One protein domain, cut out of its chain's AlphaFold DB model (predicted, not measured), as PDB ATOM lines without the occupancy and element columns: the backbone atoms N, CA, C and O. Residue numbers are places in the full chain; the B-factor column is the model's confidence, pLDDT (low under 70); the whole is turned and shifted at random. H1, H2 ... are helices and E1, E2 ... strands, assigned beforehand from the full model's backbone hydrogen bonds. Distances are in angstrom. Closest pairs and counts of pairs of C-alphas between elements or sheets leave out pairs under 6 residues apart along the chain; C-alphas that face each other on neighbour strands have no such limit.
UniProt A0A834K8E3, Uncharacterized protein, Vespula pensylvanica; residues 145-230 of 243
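AT A GLANCE: This is residues 145 to 230 of the 243 residues of an uncharacterized protein of Vespula pensylvanica (UniProt A0A834K8E3). A small twisted sheet of four short strands lies midway along an elongated domain, with H1 and H2 at one end, beyond the hairpin E2 and E3, and H3 with the loop of residues 206 to 223 at the other. H1 only grazes the sheet, and much of the rest is long loop. The printed part has 86 residues, with under half in named elements: E1, E2, E3, H1, H2, E4 and H3 along the chain, mixed helices and strands. The mixed sheet has the order E1, E4, E2, E3. The whole is only just loose, close to compact, with a radius of gyration of the C-alphas of 14.6 A, and spans 42 by 28 by 19 A, only just elongated.

HOW THE PARTS SIT: In the sheet, E4, residues 201 to 205, is an inner strand with staggered pairing. Its residues 203 to 205 pair with E1, residues 146 to 148, parallel at 38 degrees, with N 146 and O 202 2.8 A apart, within hydrogen-bond range. Its residues 201 to 203 pair with E2, residues 168 to 171, antiparallel at 128 degrees, with N 203 and O 168 at 2.8 A. E2 and E3, residues 175 to 177, form an antiparallel hairpin, with N 169 and O 177 at 2.9 A. The sheet is only just strongly twisted, its C-alphas up to 4.3 A off the best plane. H1, residues 179 to 188, only grazes the sheet with residues 179 to 185; its closest C-alphas to E2 are those of Tyr 168 and Arg 179, 5.6 A apart. E3, H1, H2 at residues 194 to 197, and E4 make a split strand-helix-strand unit, two strands of one sheet that are not neighbours, with E2 between them in the sheet and the helices between them along the chain; its crossover is right-handed. H1 and H2 are close but not clearly touching, the closest C-alphas being those of Phe 186 and Arg 194, 6.8 A apart. H2 is only just not on the sheet, with 4 pairs of C-alphas within 10 A. H3, residues 224 to 230, is not on the sheet and touches no helix. In H1 and H3 every O i to N i+4 pair is within hydrogen-bond range; H2 is too short for one.

IN THESE COORDINATES: E1 begins at C-alpha 146 (85.186, 62.299, 6.559). E2 is 10.6 A long, E4 13.1 A, H1 14.2 A and H3 9.7 A. H1 ends at C-alpha 188 (81.163, 74.527, 28.968), and H3 ends at C-alpha 230 (83.934, 70.364, -3.646).

THE WHOLE: The C-alphas of Thr 188 and Ala 217 are the farthest apart, 42.3 A. The links E1 to E2 and E4 to H3 are long; in the latter, residues 210 to 211 pair antiparallel with residues 219 to 220. The printed part has no cut, and no printed residue is under 70 in pLDDT.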
ATOM      1  N   VAL A 145      86.566  66.845   6.295       90.69
ATOM      2  CA  VAL A 145      85.345  66.113   6.655       90.69
ATOM      3  C   VAL A 145      85.495  64.690   6.128       90.69
ATOM      4  O   VAL A 145      85.824  64.501   4.955       90.69
ATOM      5  N   GLN A 146      85.262  63.694   6.975       91.12
ATOM      6  CA  GLN A 146      85.186  62.299   6.559       91.12
ATOM      7  C   GLN A 146      83.796  62.002   6.002       91.12
ATOM      8  O   GLN A 146      82.785  62.444   6.539       91.12
ATOM      9  N   PHE A 147      83.736  61.255   4.909       89.62
ATOM     10  CA  PHE A 147      82.475  60.947   4.256       89.62
ATOM     11  C   PHE A 147      82.044  59.520   4.583       89.62
ATOM     12  O   PHE A 147      82.810  58.580   4.351       89.62
ATOM     13  N   LYS A 148      80.831  59.363   5.114       91.06
ATOM     14  CA  LYS A 148      80.237  58.070   5.461       91.06
ATOM     15  C   LYS A 148      79.088  57.778   4.497       91.06
ATOM     16  O   LYS A 148      78.089  58.489   4.475       91.06
ATOM     17  N   CYS A 149      79.255  56.729   3.698       91.00
ATOM     18  CA  CYS A 149      78.245  56.229   2.772       91.00
ATOM     19  C   CYS A 149      77.482  55.074   3.426       91.00
ATOM     20  O   CYS A 149      78.102  54.058   3.748       91.00
ATOM     21  N   CYS A 150      76.182  55.241   3.662       88.69
ATOM     22  CA  CYS A 150      75.310  54.225   4.253       88.69
ATOM     23  C   CYS A 150      73.894  54.356   3.685       88.69
ATOM     24  O   CYS A 150      73.397  55.474   3.563       88.69
ATOM     25  N   SER A 151      73.228  53.226   3.434       87.69
ATOM     26  CA  SER A 151      71.834  53.187   2.975       87.69
ATOM     27  C   SER A 151      70.886  53.865   3.963       87.69
ATOM     28  O   SER A 151      70.117  54.738   3.575       87.69
ATOM     29  N   ASN A 152      71.021  53.538   5.250       85.88
ATOM     30  CA  ASN A 152      70.298  54.173   6.344       85.88
ATOM     31  C   ASN A 152      71.269  54.603   7.448       85.88
ATOM     32  O   ASN A 152      71.923  53.775   8.082       85.88
ATOM     33  N   ASN A 153      71.369  55.912   7.696       87.25
ATOM     34  CA  ASN A 153      72.205  56.428   8.776       87.25
ATOM     35  C   ASN A 153      71.491  56.304  10.135       87.25
ATOM     36  O   ASN A 153      70.513  57.011  10.386       87.25
ATOM     37  N   THR A 154      72.007  55.430  11.005       90.50
ATOM     38  CA  THR A 154      71.518  55.184  12.374       90.50
ATOM     39  C   THR A 154      72.292  55.964  13.442       90.50
ATOM     40  O   THR A 154      72.170  55.665  14.630       90.50
ATOM     41  N   ASP A 155      73.140  56.917  13.049       92.62
ATOM     42  CA  ASP A 155      73.948  57.679  13.999       92.62
ATOM     43  C   ASP A 155      73.055  58.623  14.817       92.62
ATOM     44  O   ASP A 155      72.271  59.400  14.272       92.62
ATOM     45  N   VAL A 156      73.188  58.570  16.143       95.62
ATOM     46  CA  VAL A 156      72.406  59.384  17.084       95.62
ATOM     47  C   VAL A 156      73.350  60.103  18.038       95.62
ATOM     48  O   VAL A 156      74.306  59.516  18.550       95.62
ATOM     49  N   CYS A 157      73.087  61.384  18.298       95.44
ATOM     50  CA  CYS A 157      73.893  62.164  19.229       95.44
ATOM     51  C   CYS A 157      73.766  61.623  20.661       95.44
ATOM     52  O   CYS A 157      72.670  61.554  21.213       95.44
ATOM     53  N   LYS A 158      74.896  61.340  21.318       94.12
ATOM     54  CA  LYS A 158      74.918  60.830  22.700       94.12
ATOM     55  C   LYS A 158      74.389  61.834  23.737       94.12
ATOM     56  O   LYS A 158      74.015  61.436  24.834       94.12
ATOM     57  N   ILE A 159      74.407  63.135  23.430       92.56
ATOM     58  CA  ILE A 159      74.005  64.188  24.375       92.56
ATOM     59  C   ILE A 159      72.510  64.491  24.279       92.56
ATOM     60  O   ILE A 159      71.844  64.470  25.309       92.56
ATOM     61  N   CYS A 160      71.997  64.781  23.081       93.81
ATOM     62  CA  CYS A 160      70.593  65.157  22.891       93.81
ATOM     63  C   CYS A 160      69.692  64.002  22.431       93.81
ATOM     64  O   CYS A 160      68.478  64.166  22.417       93.81
ATOM     65  N   GLY A 161      70.250  62.856  22.025       94.12
ATOM     66  CA  GLY A 161      69.474  61.711  21.536       94.12
ATOM     67  C   GLY A 161      68.823  61.917  20.164       94.12
ATOM     68  O   GLY A 161      68.078  61.055  19.713       94.12
ATOM     69  N   GLN A 162      69.093  63.036  19.490       94.06
ATOM     70  CA  GLN A 162      68.545  63.338  18.168       94.06
ATOM     71  C   GLN A 162      69.498  62.888  17.055       94.06
ATOM     72  O   GLN A 162      70.721  62.821  17.247       94.06
ATOM     73  N   LYS A 163      68.932  62.605  15.876       92.38
ATOM     74  CA  LYS A 163      69.704  62.375  14.653       92.38
ATOM     75  C   LYS A 163      70.432  63.676  14.277       92.38
ATOM     76  O   LYS A 163      69.792  64.725  14.253       92.38
ATOM     77  N   PRO A 164      71.752  63.648  14.032       92.62
ATOM     78  CA  PRO A 164      72.473  64.842  13.627       92.62
ATOM     79  C   PRO A 164      72.037  65.292  12.229       92.62
ATOM     80  O   PRO A 164      71.912  64.475  11.319       92.62
ATOM     81  N   GLU A 165      71.862  66.599  12.060       89.06
ATOM     82  CA  GLU A 165      71.631  67.231  10.761       89.06
ATOM     83  C   GLU A 165      72.942  67.820  10.223       89.06
ATOM     84  O   GLU A 165      73.629  68.579  10.917       89.06
ATOM     85  N   GLY A 166      73.291  67.484   8.979       89.75
ATOM     86  CA  GLY A 166      74.500  67.970   8.314       89.75
ATOM     87  C   GLY A 166      75.793  67.381   8.888       89.75
ATOM     88  O   GLY A 166      75.887  66.186   9.140       89.75
ATOM     89  N   ASP A 167      76.817  68.221   9.070       92.38
ATOM     90  CA  ASP A 167      78.113  67.793   9.608       92.38
ATOM     91  C   ASP A 167      78.028  67.512  11.115       92.38
ATOM     92  O   ASP A 167      77.618  68.367  11.910       92.38
ATOM     93  N   TYR A 168      78.518  66.346  11.521       94.81
ATOM     94  CA  TYR A 168      78.584  65.925  12.919       94.81
ATOM     95  C   TYR A 168      79.955  65.354  13.270       94.81
ATOM     96  O   TYR A 168      80.861  65.312  12.443       94.81
ATOM     97  N   TRP A 169      80.140  64.958  14.524       95.12
ATOM     98  CA  TRP A 169      81.406  64.449  15.035       95.12
ATOM     99  C   TRP A 169      81.252  63.016  15.496       95.12
ATOM    100  O   TRP A 169      80.234  62.649  16.081       95.12
ATOM    101  N   HIS A 170      82.292  62.223  15.279       94.81
ATOM    102  CA  HIS A 170      82.399  60.891  15.847       94.81
ATOM    103  C   HIS A 170      83.761  60.695  16.507       94.81
ATOM    104  O   HIS A 170      84.775  61.220  16.052       94.81
ATOM    105  N   CYS A 171      83.781  59.901  17.570       92.88
ATOM    106  CA  CYS A 171      85.005  59.360  18.141       92.88
ATOM    107  C   CYS A 171      85.022  57.854  17.873       92.88
ATOM    108  O   CYS A 171      84.155  57.118  18.359       92.88
ATOM    109  N   ASN A 172      85.976  57.405  17.049       89.69
ATOM    110  CA  ASN A 172      86.204  55.995  16.705       89.69
ATOM    111  C   ASN A 172      84.943  55.225  16.261       89.69
ATOM    112  O   ASN A 172      84.805  54.045  16.570       89.69
ATOM    113  N   ASN A 173      84.004  55.896  15.579       89.38
ATOM    114  CA  ASN A 173      82.700  55.344  15.158       89.38
ATOM    115  C   ASN A 173      81.825  54.785  16.303       89.38
ATOM    116  O   ASN A 173      80.909  54.013  16.042       89.38
ATOM    117  N   LYS A 174      82.098  55.149  17.564       91.06
ATOM    118  CA  LYS A 174      81.358  54.653  18.742       91.06
ATOM    119  C   LYS A 174      80.476  55.714  19.380       91.06
ATOM    120  O   LYS A 174      79.390  55.416  19.859       91.06
ATOM    121  N   ILE A 175      80.973  56.945  19.445       93.31
ATOM    122  CA  ILE A 175      80.280  58.068  20.077       93.31
ATOM    123  C   ILE A 175      80.055  59.120  19.010       93.31
ATOM    124  O   ILE A 175      81.024  59.546  18.389       93.31
ATOM    125  N   PHE A 176      78.809  59.561  18.852       95.12
ATOM    126  CA  PHE A 176      78.435  60.614  17.916       95.12
ATOM    127  C   PHE A 176      77.940  61.850  18.660       95.12
ATOM    128  O   PHE A 176      77.245  61.740  19.674       95.12
ATOM    129  N   LEU A 177      78.302  63.027  18.154       94.81
ATOM    130  CA  LEU A 177      77.901  64.327  18.681       94.81
ATOM    131  C   LEU A 177      77.428  65.214  17.532       94.81
ATOM    132  O   LEU A 177      78.140  65.390  16.544       94.81
ATOM    133  N   CYS A 178      76.237  65.790  17.665       95.00
ATOM    134  CA  CYS A 178      75.765  66.805  16.732       95.00
ATOM    135  C   CYS A 178      76.508  68.133  16.952       95.00
ATOM    136  O   CYS A 178      77.103  68.374  18.007       95.00
ATOM    137  N   ARG A 179      76.440  69.017  15.955       93.69
ATOM    138  CA  ARG A 179      77.069  70.339  15.989       93.69
ATOM    139  C   ARG A 179      76.764  71.174  17.241       93.69
ATOM    140  O   ARG A 179      77.740  71.609  17.847       93.69
ATOM    141  N   PRO A 180      75.497  71.386  17.658       93.88
ATOM    142  CA  PRO A 180      75.213  72.210  18.834       93.88
ATOM    143  C   PRO A 180      75.809  71.600  20.107       93.88
ATOM    144  O   PRO A 180      76.495  72.273  20.867       93.88
ATOM    145  N   CYS A 181      75.676  70.286  20.291       93.06
ATOM    146  CA  CYS A 181      76.257  69.624  21.454       93.06
ATOM    147  C   CYS A 181      77.794  69.653  21.453       93.06
ATOM    148  O   CYS A 181      78.397  69.707  22.524       93.06
ATOM    149  N   MET A 182      78.437  69.626  20.280       92.56
ATOM    150  CA  MET A 182      79.891  69.773  20.172       92.56
ATOM    151  C   MET A 182      80.335  71.192  20.548       92.56
ATOM    152  O   MET A 182      81.291  71.355  21.305       92.56
ATOM    153  N   THR A 183      79.633  72.223  20.066       91.38
ATOM    154  CA  THR A 183      79.940  73.619  20.419       91.38
ATOM    155  C   THR A 183      79.736  73.883  21.906       91.38
ATOM    156  O   THR A 183      80.603  74.486  22.539       91.38
ATOM    157  N   ASP A 184      78.661  73.350  22.485       91.81
ATOM    158  CA  ASP A 184      78.377  73.486  23.914       91.81
ATOM    159  C   ASP A 184      79.426  72.757  24.760       91.81
ATOM    160  O   ASP A 184      79.849  73.262  25.803       91.81
ATOM    161  N   ALA A 185      79.900  71.593  24.303       90.31
ATOM    162  CA  ALA A 185      80.970  70.855  24.970       90.31
ATOM    163  C   ALA A 185      82.294  71.637  24.975       90.31
ATOM    164  O   ALA A 185      82.989  71.635  25.990       90.31
ATOM    165  N   PHE A 186      82.624  72.351  23.893       88.50
ATOM    166  CA  PHE A 186      83.810  73.215  23.854       88.50
ATOM    167  C   PHE A 186      83.694  74.434  24.772       88.50
ATOM    168  O   PHE A 186      84.692  74.824  25.381       88.50
ATOM    169  N   GLN A 187      82.504  75.032  24.874       88.00
ATOM    170  CA  GLN A 187      82.277  76.217  25.705       88.00
ATOM    171  C   GLN A 187      82.222  75.877  27.197       88.00
ATOM    172  O   GLN A 187      82.872  76.533  28.005       88.00
ATOM    173  N   THR A 188      81.454  74.850  27.562       83.19
ATOM    174  CA  THR A 188      81.163  74.527  28.968       83.19
ATOM    175  C   THR A 188      82.143  73.530  29.585       83.19
ATOM    176  O   THR A 188      82.168  73.406  30.804       83.19
ATOM    177  N   GLN A 189      82.919  72.795  28.771       75.38
ATOM    178  CA  GLN A 189      83.832  71.713  29.198       75.38
ATOM    179  C   GLN A 189      83.200  70.693  30.163       75.38
ATOM    180  O   GLN A 189      83.886  70.035  30.940       75.38
ATOM    181  N   SER A 190      81.873  70.556  30.132       70.12
ATOM    182  CA  SER A 190      81.124  69.874  31.186       70.12
ATOM    183  C   SER A 190      81.222  68.349  31.108       70.12
ATOM    184  O   SER A 190      81.376  67.688  32.131       70.12
ATOM    185  N   LYS A 191      81.130  67.777  29.899       77.50
ATOM    186  CA  LYS A 191      81.071  66.314  29.689       77.50
ATOM    187  C   LYS A 191      82.357  65.690  29.154       77.50
ATOM    188  O   LYS A 191      82.576  64.507  29.383       77.50
ATOM    189  N   TYR A 192      83.162  66.454  28.425       84.44
ATOM    190  CA  TYR A 192      84.390  65.976  27.797       84.44
ATOM    191  C   TYR A 192      85.505  66.972  28.052       84.44
ATOM    192  O   TYR A 192      85.294  68.187  27.975       84.44
ATOM    193  N   LYS A 193      86.707  66.455  28.305       86.25
ATOM    194  CA  LYS A 193      87.895  67.308  28.367       86.25
ATOM    195  C   LYS A 193      88.229  67.816  26.967       86.25
ATOM    196  O   LYS A 193      87.981  67.148  25.964       86.25
ATOM    197  N   ARG A 194      88.869  68.983  26.888       85.19
ATOM    198  CA  ARG A 194      89.279  69.577  25.603       85.19
ATOM    199  C   ARG A 194      90.186  68.647  24.786       85.19
ATOM    200  O   ARG A 194      90.081  68.603  23.566       85.19
ATOM    201  N   GLU A 195      91.032  67.875  25.459       86.69
ATOM    202  CA  GLU A 195      91.893  66.867  24.833       86.69
ATOM    203  C   GLU A 195      91.084  65.756  24.158       86.69
ATOM    204  O   GLU A 195      91.373  65.385  23.024       86.69
ATOM    205  N   GLU A 196      90.027  65.271  24.809       88.31
ATOM    206  CA  GLU A 196      89.142  64.243  24.257       88.31
ATOM    207  C   GLU A 196      88.376  64.779  23.047       88.31
ATOM    208  O   GLU A 196      88.278  64.091  22.033       88.31
ATOM    209  N   LEU A 197      87.909  66.032  23.107       88.56
ATOM    210  CA  LEU A 197      87.226  66.691  21.990       88.56
ATOM    211  C   LEU A 197      88.115  66.812  20.741       88.56
ATOM    212  O   LEU A 197      87.606  66.715  19.624       88.56
ATOM    213  N   ASN A 198      89.437  66.934  20.904       88.00
ATOM    214  CA  ASN A 198      90.379  66.961  19.778       88.00
ATOM    215  C   ASN A 198      90.489  65.617  19.037       88.00
ATOM    216  O   ASN A 198      90.953  65.591  17.897       88.00
ATOM    217  N   HIS A 199      90.077  64.507  19.659       90.69
ATOM    218  CA  HIS A 199      90.096  63.178  19.038       90.69
ATOM    219  C   HIS A 199      88.858  62.914  18.175       90.69
ATOM    220  O   HIS A 199      88.818  61.921  17.448       90.69
ATOM    221  N   PHE A 200      87.848  63.783  18.235       92.56
ATOM    222  CA  PHE A 200      86.671  63.646  17.395       92.56
ATOM    223  C   PHE A 200      86.978  64.092  15.967       92.56
ATOM    224  O   PHE A 200      87.425  65.213  15.718       92.56
ATOM    225  N   SER A 201      86.661  63.231  15.009       91.56
ATOM    226  CA  SER A 201      86.683  63.561  13.588       91.56
ATOM    227  C   SER A 201      85.306  64.024  13.132       91.56
ATOM    228  O   SER A 201      84.276  63.520  13.577       91.56
ATOM    229  N   ARG A 202      85.288  65.012  12.237       93.00
ATOM    230  CA  ARG A 202      84.056  65.504  11.618       93.00
ATOM    231  C   ARG A 202      83.643  64.570  10.480       93.00
ATOM    232  O   ARG A 202      84.476  64.259   9.630       93.00
ATOM    233  N   VAL A 203      82.379  64.164  10.455       93.81
ATOM    234  CA  VAL A 203      81.764  63.284   9.456       93.81
ATOM    235  C   VAL A 203      80.553  63.949   8.811       93.81
ATOM    236  O   VAL A 203      79.848  64.728   9.450       93.81
ATOM    237  N   ARG A 204      80.330  63.615   7.539       92.31
ATOM    238  CA  ARG A 204      79.116  63.910   6.776       92.31
ATOM    239  C   ARG A 204      78.568  62.619   6.179       92.31
ATOM    240  O   ARG A 204      79.341  61.759   5.741       92.31
ATOM    241  N   ASP A 205      77.252  62.501   6.175       92.06
ATOM    242  CA  ASP A 205      76.521  61.412   5.546       92.06
ATOM    243  C   ASP A 205      76.402  61.601   4.025       92.06
ATOM    244  O   ASP A 205      76.736  62.646   3.461       92.06
ATOM    245  N   CYS A 206      75.953  60.557   3.332       90.94
ATOM    246  CA  CYS A 206      75.862  60.570   1.877       90.94
ATOM    247  C   CYS A 206      74.566  61.118   1.289       90.94
ATOM    248  O   CYS A 206      74.487  61.249   0.066       90.94
ATOM    249  N   SER A 207      73.624  61.512   2.144       88.88
ATOM    250  CA  SER A 207      72.280  61.976   1.785       88.88
ATOM    251  C   SER A 207      72.280  63.107   0.745       88.88
ATOM    252  O   SER A 207      71.464  63.101  -0.171       88.88
ATOM    253  N   ASP A 208      73.245  64.030   0.822       88.62
ATOM    254  CA  ASP A 208      73.368  65.167  -0.109       88.62
ATOM    255  C   ASP A 208      74.007  64.804  -1.463       88.62
ATOM    256  O   ASP A 208      74.074  65.630  -2.376       88.62
ATOM    257  N   ILE A 209      74.581  63.607  -1.582       91.62
ATOM    258  CA  ILE A 209      75.436  63.216  -2.712       91.62
ATOM    259  C   ILE A 209      74.752  62.187  -3.588       91.62
ATOM    260  O   ILE A 209      74.828  62.282  -4.818       91.62
ATOM    261  N   HIS A 210      74.145  61.186  -2.961       91.50
ATOM    262  CA  HIS A 210      73.421  60.135  -3.645       91.50
ATOM    263  C   HIS A 210      72.338  59.541  -2.751       91.50
ATOM    264  O   HIS A 210      72.418  59.594  -1.526       91.50
ATOM    265  N   GLN A 211      71.343  58.948  -3.393       92.25
ATOM    266  CA  GLN A 211      70.252  58.245  -2.734       92.25
ATOM    267  C   GLN A 211      70.448  56.741  -2.870       92.25
ATOM    268  O   GLN A 211      70.980  56.279  -3.878       92.25
ATOM    269  N   HIS A 212      70.024  56.001  -1.849       89.38
ATOM    270  CA  HIS A 212      70.174  54.549  -1.791       89.38
ATOM    271  C   HIS A 212      68.882  53.771  -2.083       89.38
ATOM    272  O   HIS A 212      68.962  52.576  -2.332       89.38
ATOM    273  N   GLU A 213      67.704  54.410  -2.078       87.19
ATOM    274  CA  GLU A 213      66.399  53.738  -2.279       87.19
ATOM    275  C   GLU A 213      66.280  52.412  -1.494       87.19
ATOM    276  O   GLU A 213      65.825  51.405  -2.019       87.19
ATOM    277  N   GLU A 214      66.759  52.394  -0.242       83.81
ATOM    278  CA  GLU A 214      66.785  51.208   0.642       83.81
ATOM    279  C   GLU A 214      67.664  50.032   0.163       83.81
ATOM    280  O   GLU A 214      67.664  48.961   0.768       83.81
ATOM    281  N   THR A 215      68.479  50.239  -0.871       86.38
ATOM    282  CA  THR A 215      69.425  49.261  -1.424       86.38
ATOM    283  C   THR A 215      70.883  49.712  -1.278       86.38
ATOM    284  O   THR A 215      71.185  50.853  -0.930       86.38
ATOM    285  N   ASP A 216      71.821  48.810  -1.570       83.81
ATOM    286  CA  ASP A 216      73.256  49.134  -1.608       83.81
ATOM    287  C   ASP A 216      73.656  49.918  -2.870       83.81
ATOM    288  O   ASP A 216      74.746  50.495  -2.934       83.81
ATOM    289  N   ALA A 217      72.784  49.956  -3.881       86.75
ATOM    290  CA  ALA A 217      73.001  50.754  -5.078       86.75
ATOM    291  C   ALA A 217      72.849  52.243  -4.754       86.75
ATOM    292  O   ALA A 217      72.128  52.622  -3.833       86.75
ATOM    293  N   ASN A 218      73.547  53.101  -5.501       89.94
ATOM    294  CA  ASN A 218      73.469  54.538  -5.306       89.94
ATOM    295  C   ASN A 218      73.116  55.298  -6.588       89.94
ATOM    296  O   ASN A 218      73.701  55.097  -7.653       89.94
ATOM    297  N   ILE A 219      72.177  56.228  -6.455       91.62
ATOM    298  CA  ILE A 219      71.760  57.147  -7.511       91.62
ATOM    299  C   ILE A 219      72.410  58.497  -7.235       91.62
ATOM    300  O   ILE A 219      72.107  59.156  -6.242       91.62
ATOM    301  N   TRP A 220      73.335  58.910  -8.100       92.94
ATOM    302  CA  TRP A 220      74.091  60.149  -7.927       92.94
ATOM    303  C   TRP A 220      73.205  61.386  -8.093       92.94
ATOM    304  O   TRP A 220      72.751  61.682  -9.194       92.94
ATOM    305  N   LEU A 221      73.052  62.161  -7.018       93.50
ATOM    306  CA  LEU A 221      72.504  63.520  -7.066       93.50
ATOM    307  C   LEU A 221      73.566  64.510  -7.561       93.50
ATOM    308  O   LEU A 221      73.275  65.444  -8.304       93.50
ATOM    309  N   ILE A 222      74.824  64.291  -7.161       93.62
ATOM    310  CA  ILE A 222      75.973  65.112  -7.555       93.62
ATOM    311  C   ILE A 222      76.947  64.271  -8.373       93.62
ATOM    312  O   ILE A 222      77.420  63.226  -7.933       93.62
ATOM    313  N   HIS A 223      77.348  64.777  -9.539       94.38
ATOM    314  CA  HIS A 223      78.339  64.097 -10.363       94.38
ATOM    315  C   HIS A 223      79.699  63.950  -9.627       94.38
ATOM    316  O   HIS A 223      80.227  64.945  -9.109       94.38
ATOM    317  N   PRO A 224      80.364  62.775  -9.659       92.25
ATOM    318  CA  PRO A 224      81.592  62.505  -8.893       92.25
ATOM    319  C   PRO A 224      82.742  63.501  -9.119       92.25
ATOM    320  O   PRO A 224      83.544  63.768  -8.223       92.25
ATOM    321  N   LYS A 225      82.843  64.078 -10.323       94.06
ATOM    322  CA  LYS A 225      83.844  65.116 -10.641       94.06
ATOM    323  C   LYS A 225      83.620  66.403  -9.838       94.06
ATOM    324  O   LYS A 225      84.587  66.975  -9.337       94.06
ATOM    325  N   LEU A 226      82.365  66.832  -9.701       95.19
ATOM    326  CA  LEU A 226      82.000  68.017  -8.921       95.19
ATOM    327  C   LEU A 226      82.208  67.760  -7.433       95.19
ATOM    328  O   LEU A 226      82.741  68.621  -6.737       95.19
ATOM    329  N   LEU A 227      81.900  66.548  -6.970       92.94
ATOM    330  CA  LEU A 227      82.189  66.144  -5.600       92.94
ATOM    331  C   LEU A 227      83.684  66.253  -5.274       92.94
ATOM    332  O   LEU A 227      84.053  66.869  -4.279       92.94
ATOM    333  N   LYS A 228      84.566  65.733  -6.137       91.88
ATOM    334  CA  LYS A 228      86.021  65.872  -5.938       91.88
ATOM    335  C   LYS A 228      86.448  67.337  -5.834       91.88
ATOM    336  O   LYS A 228      87.220  67.684  -4.947       91.88
ATOM    337  N   GLN A 229      85.931  68.202  -6.707       94.06
ATOM    338  CA  GLN A 229      86.226  69.638  -6.655       94.06
ATOM    339  C   GLN A 229      85.716  70.282  -5.362       94.06
ATOM    340  O   GLN A 229      86.431  71.086  -4.763       94.06
ATOM    341  N   ARG A 230      84.511  69.914  -4.915       93.31
ATOM    342  CA  ARG A 230      83.934  70.364  -3.646       93.31
ATOM    343  C   ARG A 230      84.821  69.964  -2.468       93.31
ATOM    344  O   ARG A 230      85.198  70.834  -1.696       93.31
TER     345      ARG A 230